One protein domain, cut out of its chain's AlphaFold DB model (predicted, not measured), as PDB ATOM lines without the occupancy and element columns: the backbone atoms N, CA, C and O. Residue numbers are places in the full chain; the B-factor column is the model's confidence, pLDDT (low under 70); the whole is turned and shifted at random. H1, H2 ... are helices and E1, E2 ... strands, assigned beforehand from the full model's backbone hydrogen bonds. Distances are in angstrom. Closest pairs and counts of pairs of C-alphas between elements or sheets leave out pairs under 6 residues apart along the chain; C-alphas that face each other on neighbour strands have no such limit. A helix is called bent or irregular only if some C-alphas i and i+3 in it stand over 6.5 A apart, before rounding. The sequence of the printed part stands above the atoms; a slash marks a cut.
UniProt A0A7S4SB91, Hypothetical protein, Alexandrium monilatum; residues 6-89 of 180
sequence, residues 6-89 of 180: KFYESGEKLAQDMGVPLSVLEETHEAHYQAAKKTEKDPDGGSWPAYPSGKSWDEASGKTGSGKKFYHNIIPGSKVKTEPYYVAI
ATOM      1  N   LYS A   6     143.363 124.317 118.452       93.44
ATOM      2  CA  LYS A   6     142.697 124.928 117.301       93.44
ATOM      3  C   LYS A   6     143.737 125.415 116.298       93.44
ATOM      4  O   LYS A   6     144.801 125.891 116.687       93.44
ATOM      5  N   PHE A   7     143.416 125.288 115.018       95.12
ATOM      6  CA  PHE A   7     144.203 125.850 113.929       95.12
ATOM      7  C   PHE A   7     143.478 127.066 113.354       95.12
ATOM      8  O   PHE A   7     142.263 127.023 113.168       95.12
ATOM      9  N   TYR A   8     144.238 128.112 113.048       96.69
ATOM     10  CA  TYR A   8     143.772 129.295 112.340       96.69
ATOM     11  C   TYR A   8     144.686 129.533 111.147       96.69
ATOM     12  O   TYR A   8     145.908 129.535 111.285       96.69
ATOM     13  N   GLU A   9     144.090 129.765 109.982       97.50
ATOM     14  CA  GLU A   9     144.829 130.043 108.745       97.50
ATOM     15  C   GLU A   9     145.572 131.384 108.789       97.50
ATOM     16  O   GLU A   9     146.514 131.579 108.029       97.50
ATOM     17  N   SER A  10     145.157 132.302 109.671       97.94
ATOM     18  CA  SER A  10     145.765 133.621 109.824       97.94
ATOM     19  C   SER A  10     145.587 134.186 111.239       97.94
ATOM     20  O   SER A  10     144.626 133.841 111.942       97.94
ATOM     21  N   GLY A  11     146.464 135.109 111.649       97.56
ATOM     22  CA  GLY A  11     146.299 135.859 112.898       97.56
ATOM     23  C   GLY A  11     145.047 136.743 112.914       97.56
ATOM     24  O   GLY A  11     144.467 136.963 113.973       97.56
ATOM     25  N   GLU A  12     144.559 137.185 111.749       97.94
ATOM     26  CA  GLU A  12     143.285 137.913 111.642       97.94
ATOM     27  C   GLU A  12     142.090 137.038 112.056       97.94
ATOM     28  O   GLU A  12     141.233 137.476 112.825       97.94
ATOM     29  N   LYS A  13     142.061 135.772 111.616       98.06
ATOM     30  CA  LYS A  13     141.033 134.805 112.034       98.06
ATOM     31  C   LYS A  13     141.133 134.465 113.516       98.06
ATOM     32  O   LYS A  13     140.102 134.319 114.169       98.06
ATOM     33  N   LEU A  14     142.353 134.370 114.043       97.50
ATOM     34  CA  LEU A  14     142.582 134.163 115.470       97.50
ATOM     35  C   LEU A  14     142.044 135.335 116.302       97.50
ATOM     36  O   LEU A  14     141.274 135.115 117.233       97.50
ATOM     37  N   ALA A  15     142.408 136.569 115.947       97.75
ATOM     38  CA  ALA A  15     141.957 137.776 116.641       97.75
ATOM     39  C   ALA A  15     140.423 137.874 116.663       97.75
ATOM     40  O   ALA A  15     139.830 138.151 117.707       97.75
ATOM     41  N   GLN A  16     139.785 137.560 115.530       97.69
ATOM     42  CA  GLN A  16     138.330 137.525 115.406       97.69
ATOM     43  C   GLN A  16     137.684 136.490 116.342       97.69
ATOM     44  O   GLN A  16     136.731 136.833 117.037       97.69
ATOM     45  N   ASP A  17     138.186 135.250 116.385       95.81
ATOM     46  CA  ASP A  17     137.640 134.191 117.257       95.81
ATOM     47  C   ASP A  17     137.876 134.487 118.747       95.81
ATOM     48  O   ASP A  17     137.029 134.187 119.584       95.81
ATOM     49  N   MET A  18     139.007 135.115 119.088       94.81
ATOM     50  CA  MET A  18     139.323 135.531 120.460       94.81
ATOM     51  C   MET A  18     138.577 136.797 120.905       94.81
ATOM     52  O   MET A  18     138.586 137.111 122.094       94.81
ATOM     53  N   GLY A  19     137.955 137.535 119.981       97.00
ATOM     54  CA  GLY A  19     137.282 138.799 120.282       97.00
ATOM     55  C   GLY A  19     138.239 139.920 120.701       97.00
ATOM     56  O   GLY A  19     137.859 140.780 121.493       97.00
ATOM     57  N   VAL A  20     139.477 139.912 120.193       97.25
ATOM     58  CA  VAL A  20     140.499 140.932 120.487       97.25
ATOM     59  C   VAL A  20     140.897 141.690 119.217       97.25
ATOM     60  O   VAL A  20     140.838 141.125 118.124       97.25
ATOM     61  N   PRO A  21     141.326 142.962 119.312       98.31
ATOM     62  CA  PRO A  21     141.886 143.666 118.162       98.31
ATOM     63  C   PRO A  21     143.134 142.953 117.626       98.31
ATOM     64  O   PRO A  21     143.982 142.522 118.406       98.31
ATOM     65  N   LEU A  22     143.286 142.882 116.299       98.06
ATOM     66  CA  LEU A  22     144.477 142.300 115.663       98.06
ATOM     67  C   LEU A  22     145.773 142.971 116.146       98.06
ATOM     68  O   LEU A  22     146.766 142.280 116.363       98.06
ATOM     69  N   SER A  23     145.732 144.283 116.401       97.88
ATOM     70  CA  SER A  23     146.877 145.047 116.906       97.88
ATOM     71  C   SER A  23     147.414 144.508 118.231       97.88
ATOM     72  O   SER A  23     148.617 144.535 118.448       97.88
ATOM     73  N   VAL A  24     146.563 143.930 119.089       97.12
ATOM     74  CA  VAL A  24     147.007 143.307 120.345       97.12
ATOM     75  C   VAL A  24     147.917 142.113 120.062       97.12
ATOM     76  O   VAL A  24     148.943 141.947 120.722       97.12
ATOM     77  N   LEU A  25     147.575 141.287 119.067       96.81
ATOM     78  CA  LEU A  25     148.427 140.170 118.656       96.81
ATOM     79  C   LEU A  25     149.710 140.680 117.988       96.81
ATOM     80  O   LEU A  25     150.789 140.189 118.308       96.81
ATOM     81  N   GLU A  26     149.607 141.674 117.102       97.69
ATOM     82  CA  GLU A  26     150.756 142.286 116.418       97.69
ATOM     83  C   GLU A  26     151.764 142.871 117.417       97.69
ATOM     84  O   GLU A  26     152.947 142.541 117.358       97.69
ATOM     85  N   GLU A  27     151.299 143.669 118.379       96.12
ATOM     86  CA  GLU A  27     152.119 144.289 119.423       96.12
ATOM     87  C   GLU A  27     152.751 143.244 120.352       96.12
ATOM     88  O   GLU A  27     153.943 143.325 120.656       96.12
ATOM     89  N   THR A  28     151.989 142.222 120.759       93.44
ATOM     90  CA  THR A  28     152.492 141.140 121.625       93.44
ATOM     91  C   THR A  28     153.610 140.356 120.940       93.44
ATOM     92  O   THR A  28     154.659 140.090 121.534       93.44
ATOM     93  N   HIS A  29     153.412 139.993 119.673       94.56
ATOM     94  CA  HIS A  29     154.417 139.286 118.887       94.56
ATOM     95  C   HIS A  29     155.629 140.164 118.576       94.56
ATOM     96  O   HIS A  29     156.752 139.666 118.628       94.56
ATOM     97  N   GLU A  30     155.436 141.458 118.314       96.00
ATOM     98  CA  GLU A  30     156.546 142.386 118.100       96.00
ATOM     99  C   GLU A  30     157.397 142.539 119.362       96.00
ATOM    100  O   GLU A  30     158.621 142.429 119.290       96.00
ATOM    101  N   ALA A  31     156.777 142.696 120.534       92.25
ATOM    102  CA  ALA A  31     157.496 142.730 121.804       92.25
ATOM    103  C   ALA A  31     158.314 141.443 122.022       92.25
ATOM    104  O   ALA A  31     159.502 141.508 122.354       92.25
ATOM    105  N   HIS A  32     157.716 140.276 121.753       92.06
ATOM    106  CA  HIS A  32     158.400 138.986 121.850       92.06
ATOM    107  C   HIS A  32     159.556 138.850 120.842       92.06
ATOM    108  O   HIS A  32     160.640 138.376 121.188       92.06
ATOM    109  N   TYR A  33     159.353 139.303 119.603       95.00
ATOM    110  CA  TYR A  33     160.366 139.315 118.551       95.00
ATOM    111  C   TYR A  33     161.550 140.215 118.922       95.00
ATOM    112  O   TYR A  33     162.706 139.798 118.817       95.00
ATOM    113  N   GLN A  34     161.291 141.422 119.431       94.50
ATOM    114  CA  GLN A  34     162.342 142.342 119.869       94.50
ATOM    115  C   GLN A  34     163.102 141.813 121.087       94.50
ATOM    116  O   GLN A  34     164.326 141.945 121.143       94.50
ATOM    117  N   ALA A  35     162.415 141.173 122.039       92.69
ATOM    118  CA  ALA A  35     163.067 140.492 123.154       92.69
ATOM    119  C   ALA A  35     164.020 139.395 122.652       92.69
ATOM    120  O   ALA A  35     165.180 139.363 123.063       92.69
ATOM    121  N   ALA A  36     163.586 138.582 121.682       93.31
ATOM    122  CA  ALA A  36     164.435 137.573 121.052       93.31
ATOM    123  C   ALA A  36     165.671 138.193 120.376       93.31
ATOM    124  O   ALA A  36     166.786 137.714 120.572       93.31
ATOM    125  N   LYS A  37     165.505 139.302 119.639       95.12
ATOM    126  CA  LYS A  37     166.623 140.011 118.990       95.12
ATOM    127  C   LYS A  37     167.605 140.637 119.970       95.12
ATOM    128  O   LYS A  37     168.799 140.691 119.676       95.12
ATOM    129  N   LYS A  38     167.135 141.090 121.130       94.06
ATOM    130  CA  LYS A  38     168.016 141.534 122.215       94.06
ATOM    131  C   LYS A  38     168.758 140.352 122.833       94.06
ATOM    132  O   LYS A  38     169.968 140.447 122.985       94.06
ATOM    133  N   THR A  39     168.082 139.229 123.092       92.12
ATOM    134  CA  THR A  39     168.720 138.006 123.608       92.12
ATOM    135  C   THR A  39     169.771 137.443 122.646       92.12
ATOM    136  O   THR A  39     170.816 137.002 123.103       92.12
ATOM    137  N   GLU A  40     169.552 137.485 121.326       92.38
ATOM    138  CA  GLU A  40     170.560 137.072 120.331       92.38
ATOM    139  C   GLU A  40     171.851 137.908 120.421       92.38
ATOM    140  O   GLU A  40     172.944 137.383 120.219       92.38
ATOM    141  N   LYS A  41     171.730 139.210 120.711       94.25
ATOM    142  CA  LYS A  41     172.865 140.143 120.801       94.25
ATOM    143  C   LYS A  41     173.538 140.131 122.171       94.25
ATOM    144  O   LYS A  41     174.755 140.247 122.249       94.25
ATOM    145  N   ASP A  42     172.739 140.032 123.226       93.56
ATOM    146  CA  ASP A  42     173.168 140.045 124.620       93.56
ATOM    147  C   ASP A  42     172.347 139.020 125.429       93.56
ATOM    148  O   ASP A  42     171.285 139.351 125.980       93.56
ATOM    149  N   PRO A  43     172.811 137.757 125.476       89.38
ATOM    150  CA  PRO A  43     172.074 136.652 126.089       89.38
ATOM    151  C   PRO A  43     171.871 136.768 127.602       89.38
ATOM    152  O   PRO A  43     170.934 136.169 128.128       89.38
ATOM    153  N   ASP A  44     172.731 137.513 128.303       89.38
ATOM    154  CA  ASP A  44     172.738 137.581 129.768       89.38
ATOM    155  C   ASP A  44     172.471 139.003 130.312       89.38
ATOM    156  O   ASP A  44     172.393 139.196 131.526       89.38
ATOM    157  N   GLY A  45     172.268 140.003 129.445       89.38
ATOM    158  CA  GLY A  45     172.008 141.394 129.844       89.38
ATOM    159  C   GLY A  45     170.564 141.738 130.223       89.38
ATOM    160  O   GLY A  45     170.304 142.850 130.682       89.38
ATOM    161  N   GLY A  46     169.623 140.803 130.066       89.94
ATOM    162  CA  GLY A  46     168.196 141.039 130.296       89.94
ATOM    163  C   GLY A  46     167.838 141.581 131.688       89.94
ATOM    164  O   GLY A  46     168.482 141.285 132.696       89.94
ATOM    165  N   SER A  47     166.776 142.383 131.765       90.12
ATOM    166  CA  SER A  47     166.310 142.969 133.032       90.12
ATOM    167  C   SER A  47     165.485 142.005 133.889       90.12
ATOM    168  O   SER A  47     165.323 142.242 135.085       90.12
ATOM    169  N   TRP A  48     164.987 140.915 133.301       90.00
ATOM    170  CA  TRP A  48     164.063 139.988 133.950       90.00
ATOM    171  C   TRP A  48     164.715 138.634 134.215       90.00
ATOM    172  O   TRP A  48     165.549 138.199 133.427       90.00
ATOM    173  N   PRO A  49     164.368 137.940 135.305       88.44
ATOM    174  CA  PRO A  49     164.872 136.596 135.559       88.44
ATOM    175  C   PRO A  49     164.345 135.588 134.521       88.44
ATOM    176  O   PRO A  49     163.166 135.602 134.166       88.44
ATOM    177  N   ALA A  50     165.225 134.701 134.052       87.00
ATOM    178  CA  ALA A  50     164.908 133.661 133.074       87.00
ATOM    179  C   ALA A  50     164.935 132.250 133.681       87.00
ATOM    180  O   ALA A  50     165.753 131.958 134.556       87.00
ATOM    181  N   TYR A  51     164.097 131.357 133.152       78.81
ATOM    182  CA  TYR A  51     164.099 129.932 133.480       78.81
ATOM    183  C   TYR A  51     165.010 129.139 132.516       78.81
ATOM    184  O   TYR A  51     164.990 129.408 131.310       78.81
ATOM    185  N   PRO A  52     165.771 128.125 132.985       76.12
ATOM    186  CA  PRO A  52     165.938 127.693 134.380       76.12
ATOM    187  C   PRO A  52     166.934 128.548 135.180       76.12
ATOM    188  O   PRO A  52     166.994 128.437 136.402       76.12
ATOM    189  N   SER A  53     167.720 129.388 134.504       83.12
ATOM    190  CA  SER A  53     168.621 130.364 135.117       83.12
ATOM    191  C   SER A  53     168.984 131.473 134.123       83.12
ATOM    192  O   SER A  53     168.904 131.298 132.903       83.12
ATOM    193  N   GLY A  54     169.435 132.615 134.645       87.56
ATOM    194  CA  GLY A  54     169.919 133.744 133.850       87.56
ATOM    195  C   GLY A  54     168.911 134.882 133.733       87.56
ATOM    196  O   GLY A  54     168.071 135.085 134.612       87.56
ATOM    197  N   LYS A  55     169.041 135.650 132.651       89.50
ATOM    198  CA  LYS A  55     168.301 136.887 132.411       89.50
ATOM    199  C   LYS A  55     167.592 136.862 131.056       89.50
ATOM    200  O   LYS A  55     168.029 136.184 130.133       89.50
ATOM    201  N   SER A  56     166.483 137.582 130.952       90.25
ATOM    202  CA  SER A  56     165.641 137.699 129.765       90.25
ATOM    203  C   SER A  56     165.245 139.154 129.527       90.25
ATOM    204  O   SER A  56     165.121 139.952 130.460       90.25
ATOM    205  N   TRP A  57     165.051 139.490 128.257       91.19
ATOM    206  CA  TRP A  57     164.524 140.778 127.810       91.19
ATOM    207  C   TRP A  57     162.993 140.773 127.670       91.19
ATOM    208  O   TRP A  57     162.422 141.805 127.332       91.19
ATOM    209  N   ASP A  58     162.341 139.633 127.921       87.25
ATOM    210  CA  ASP A  58     160.889 139.476 127.830       87.25
ATOM    211  C   ASP A  58     160.187 140.020 129.080       87.25
ATOM    212  O   ASP A  58     160.115 139.362 130.117       87.25
ATOM    213  N   GLU A  59     159.671 141.242 128.972       82.81
ATOM    214  CA  GLU A  59     158.967 141.924 130.060       82.81
ATOM    215  C   GLU A  59     157.659 141.246 130.456       82.81
ATOM    216  O   GLU A  59     157.336 141.218 131.644       82.81
ATOM    217  N   ALA A  60     156.949 140.629 129.508       76.19
ATOM    218  CA  ALA A  60     155.702 139.923 129.803       76.19
ATOM    219  C   ALA A  60     155.911 138.773 130.806       76.19
ATOM    220  O   ALA A  60     154.986 138.385 131.517       76.19
ATOM    221  N   SER A  61     157.141 138.264 130.907       71.88
ATOM    222  CA  SER A  61     157.523 137.245 131.882       71.88
ATOM    223  C   SER A  61     157.779 137.787 133.301       71.88
ATOM    224  O   SER A  61     157.810 137.008 134.254       71.88
ATOM    225  N   GLY A  62     157.936 139.103 133.472       76.00
ATOM    226  CA  GLY A  62     157.956 139.794 134.763       76.00
ATOM    227  C   GLY A  62     158.994 139.302 135.787       76.00
ATOM    228  O   GLY A  62     160.030 138.721 135.469       76.00
ATOM    229  N   LYS A  63     158.721 139.564 137.076       75.69
ATOM    230  CA  LYS A  63     159.619 139.226 138.206       75.69
ATOM    231  C   LYS A  63     159.579 137.751 138.623       75.69
ATOM    232  O   LYS A  63     160.344 137.359 139.498       75.69
ATOM    233  N   THR A  64     158.691 136.940 138.049       72.38
ATOM    234  CA  THR A  64     158.416 135.568 138.515       72.38
ATOM    235  C   THR A  64     159.492 134.557 138.121       72.38
ATOM    236  O   THR A  64     159.433 133.409 138.550       72.38
ATOM    237  N   GLY A  65     160.477 134.955 137.310       66.56
ATOM    238  CA  GLY A  65     161.526 134.051 136.826       66.56
ATOM    239  C   GLY A  65     161.095 133.182 135.656       66.56
ATOM    240  O   GLY A  65     161.801 132.244 135.304       66.56
ATOM    241  N   SER A  66     159.951 133.487 135.046       76.50
ATOM    242  CA  SER A  66     159.392 132.733 133.924       76.50
ATOM    243  C   SER A  66     159.929 133.187 132.560       76.50
ATOM    244  O   SER A  66     159.464 132.692 131.535       76.50
ATOM    245  N   GLY A  67     160.909 134.101 132.541       81.62
ATOM    246  CA  GLY A  67     161.523 134.629 131.325       81.62
ATOM    247  C   GLY A  67     162.107 133.539 130.443       81.62
ATOM    248  O   GLY A  67     162.733 132.592 130.927       81.62
ATOM    249  N   LYS A  68     161.949 133.683 129.127       81.06
ATOM    250  CA  LYS A  68     162.580 132.769 128.173       81.06
ATOM    251  C   LYS A  68     164.034 133.161 127.945       81.06
ATOM    252  O   LYS A  68     164.328 134.315 127.626       81.06
ATOM    253  N   LYS A  69     164.933 132.181 128.075       83.44
ATOM    254  CA  LYS A  69     166.332 132.292 127.633       83.44
ATOM    255  C   LYS A  69     166.506 131.907 126.161       83.44
ATOM    256  O   LYS A  69     167.383 132.425 125.481       83.44
ATOM    257  N   PHE A  70     165.648 131.021 125.664       85.50
ATOM    258  CA  PHE A  70     165.709 130.496 124.305       85.50
ATOM    259  C   PHE A  70     164.412 130.806 123.567       85.50
ATOM    260  O   PHE A  70     163.318 130.609 124.101       85.50
ATOM    261  N   TYR A  71     164.549 131.288 122.337       89.00
ATOM    262  CA  TYR A  71     163.439 131.689 121.486       89.00
ATOM    263  C   TYR A  71     163.424 130.811 120.237       89.00
ATOM    264  O   TYR A  71     164.449 130.612 119.588       89.00
ATOM    265  N   HIS A  72     162.247 130.295 119.897       87.25
ATOM    266  CA  HIS A  72     162.001 129.493 118.701       87.25
ATOM    267  C   HIS A  72     160.707 129.977 118.052       87.25
ATOM    268  O   HIS A  72     159.820 130.456 118.755       87.25
ATOM    269  N   ASN A  73     160.594 129.827 116.728       87.69
ATOM    270  CA  ASN A  73     159.392 130.185 115.962       87.69
ATOM    271  C   ASN A  73     158.919 131.630 116.219       87.69
ATOM    272  O   ASN A  73     157.736 131.881 116.439       87.69
ATOM    273  N   ILE A  74     159.860 132.580 116.234       92.06
ATOM    274  CA  ILE A  74     159.565 134.000 116.446       92.06
ATOM    275  C   ILE A  74     158.951 134.616 115.187       92.06
ATOM    276  O   ILE A  74     159.495 134.497 114.090       92.06
ATOM    277  N   ILE A  75     157.821 135.296 115.361       94.81
ATOM    278  CA  ILE A  75     157.079 135.963 114.289       94.81
ATOM    279  C   ILE A  75     157.137 137.466 114.583       94.81
ATOM    280  O   ILE A  75     156.706 137.851 115.670       94.81
ATOM    281  N   PRO A  76     157.675 138.311 113.683       97.06
ATOM    282  CA  PRO A  76     157.594 139.761 113.850       97.06
ATOM    283  C   PRO A  76     156.132 140.213 113.769       97.06
ATOM    284  O   PRO A  76     155.345 139.615 113.030       97.06
ATOM    285  N   GLY A  77     155.772 141.287 114.472       97.00
ATOM    286  CA  GLY A  77     154.388 141.768 114.553       97.00
ATOM    287  C   GLY A  77     153.763 142.002 113.178       97.00
ATOM    288  O   GLY A  77     152.628 141.611 112.929       97.00
ATOM    289  N   SER A  78     154.554 142.508 112.229       97.62
ATOM    290  CA  SER A  78     154.130 142.770 110.846       97.62
ATOM    291  C   SER A  78     153.681 141.538 110.054       97.62
ATOM    292  O   SER A  78     153.026 141.686 109.024       97.62
ATOM    293  N   LYS A  79     154.032 140.326 110.499       97.81
ATOM    294  CA  LYS A  79     153.632 139.068 109.851       97.81
ATOM    295  C   LYS A  79     152.435 138.392 110.516       97.81
ATOM    296  O   LYS A  79     151.820 137.527 109.898       97.81
ATOM    297  N   VAL A  80     152.063 138.801 111.729       97.62
ATOM    298  CA  VAL A  80     150.988 138.171 112.521       97.62
ATOM    299  C   VAL A  80     149.694 138.061 111.731       97.62
ATOM    300  O   VAL A  80     149.071 137.005 111.716       97.62
ATOM    301  N   LYS A  81     149.315 139.126 111.017       97.94
ATOM    302  CA  LYS A  81     148.081 139.162 110.234       97.94
ATOM    303  C   LYS A  81     147.913 137.958 109.300       97.94
ATOM    304  O   LYS A  81     146.797 137.463 109.171       97.94
ATOM    305  N   THR A  82     148.988 137.516 108.648       97.94
ATOM    306  CA  THR A  82     148.944 136.528 107.557       97.94
ATOM    307  C   THR A  82     149.458 135.147 107.939       97.94
ATOM    308  O   THR A  82     149.166 134.190 107.233       97.94
ATOM    309  N   GLU A  83     150.237 135.030 109.012       97.56
ATOM    310  CA  GLU A  83     150.816 133.748 109.425       97.56
ATOM    311  C   GLU A  83     149.768 132.828 110.074       97.56
ATOM    312  O   GLU A  83     148.861 133.313 110.759       97.56
ATOM    313  N   PRO A  84     149.884 131.500 109.895       96.88
ATOM    314  CA  PRO A  84     148.991 130.533 110.514       96.88
ATOM    315  C   PRO A  84     149.335 130.288 111.990       96.88
ATOM    316  O   PRO A  84     150.496 130.329 112.400       96.88
ATOM    317  N   TYR A  85     148.321 129.938 112.784       95.69
ATOM    318  CA  TYR A  85     148.445 129.732 114.227       95.69
ATOM    319  C   TYR A  85     147.888 128.388 114.689       95.69
ATOM    320  O   TYR A  85     146.813 127.956 114.278       95.69
ATOM    321  N   TYR A  86     148.599 127.775 115.635       94.00
ATOM    322  CA  TYR A  86     148.119 126.651 116.432       94.00
ATOM    323  C   TYR A  86     147.962 127.116 117.876       94.00
ATOM    324  O   TYR A  86     148.943 127.497 118.513       94.00
ATOM    325  N   VAL A  87     146.738 127.085 118.394       93.56
ATOM    326  CA  VAL A  87     146.403 127.682 119.691       93.56
ATOM    327  C   VAL A  87     145.819 126.635 120.626       93.56
ATOM    328  O   VAL A  87     144.870 125.931 120.277       93.56
ATOM    329  N   ALA A  88     146.391 126.561 121.829       91.88
ATOM    330  CA  ALA A  88     145.846 125.823 122.960       91.88
ATOM    331  C   ALA A  88     145.120 126.798 123.888       91.88
ATOM    332  O   ALA A  88     145.683 127.833 124.244       91.88
ATOM    333  N   ILE A  89     143.921 126.442 124.343       87.38
ATOM    334  CA  ILE A  89     143.301 127.129 125.480       87.38
ATOM    335  C   ILE A  89     143.786 126.431 126.750       87.38
ATOM    336  O   ILE A  89     143.632 125.218 126.893       87.38
TER     337      ILE A  89
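Overview. This is residues 6 to 89 of the 180 residues of the protein "Hypothetical protein" of Alexandrium monilatum (UniProt A0A7S4SB91). One long helix, H2, makes the longest axis and spans two small lobes: one at its first residues, where H1, H4 and the two-stranded sheet of E1 and E3 gather, and one of E2, H3 and loops, where the chain folds back after H2. Residues 65 to 76, with no named element, lead from the second lobe back to the first. The printed part has 84 residues, with four named helices and three named strands in the order E1, H1, H2, E2, H3, H4, E3; the class is mixed, helices and strands, and the sheet, in the order E1 - E3, is antiparallel. It is only just compact, close to loose, with a radius of gyration of the C-alphas of 13.8 A, and only just elongated, spanning 36 by 24 by 18 A.

Arrangement. Strand E1, residues 6 to 8, is the antiparallel neighbour of E3, residues 85 to 88, at 158 degrees; N 6 and O 87 are 2.9 A apart and N 87 and O 6 2.8 A, within hydrogen-bond range. The closest C-alphas of E1 and H1, residues 11 to 18, are those of Tyr 8 and Leu 14, 5.9 A apart. H1 touches H2, residues 22 to 41, by residues 22 to 25 of H2 alone, at a steep tilt of 58 degrees, opposite ways; the closest C-alphas are those of Ala 15 and Leu 22, 5.3 A. H4, residues 77 to 80, touches residues 25 to 33 of H2, closest at the C-alphas of Glu 26 and Gly 77, 4.1 A. H2 and H3, residues 59 to 64, are near each other, with 7 pairs of C-alphas within 10 A. E2, residues 48 to 51, pairs with no named strand, but its residues 48 to 49 pair antiparallel with 55 to 56, and 50 to 51 parallel with 67 to 68. The closest C-alphas of E2 and H3 are those of Trp 48 and Gly 62, 6.2 A. In H1 and H2 every O i to N i+4 pair is within hydrogen-bond range; in H3 0 of 2 are, with 1 of 3 O i to N i+3 pairs, and H4 is too short for an O i to N i+4 pair.

Along the chain. E1 begins at C-alpha 6, (142.697, 124.928, 117.301). H1 is 10.3 A long. H2 runs 28.9 A from C-alpha 22 at (144.477, 142.300, 115.663) to C-alpha 41. E2 is 10.1 A long. H3, 10.6 A long, is irregular: C-alphas 60 and 63 are 9.3 A apart. H4 is 5.4 A long. E3, 9.9 A long, ends at C-alpha 88, (145.846, 125.823, 122.960).

Size, cuts and confidence. The two C-alphas farthest apart are those of Asp 17 and Asp 44, 37.4 A. The printed part has no cut. The link from H3 to H4, 12 residues, is long. The mean pLDDT of the printed part is 91.2, and residue 65 is under 70.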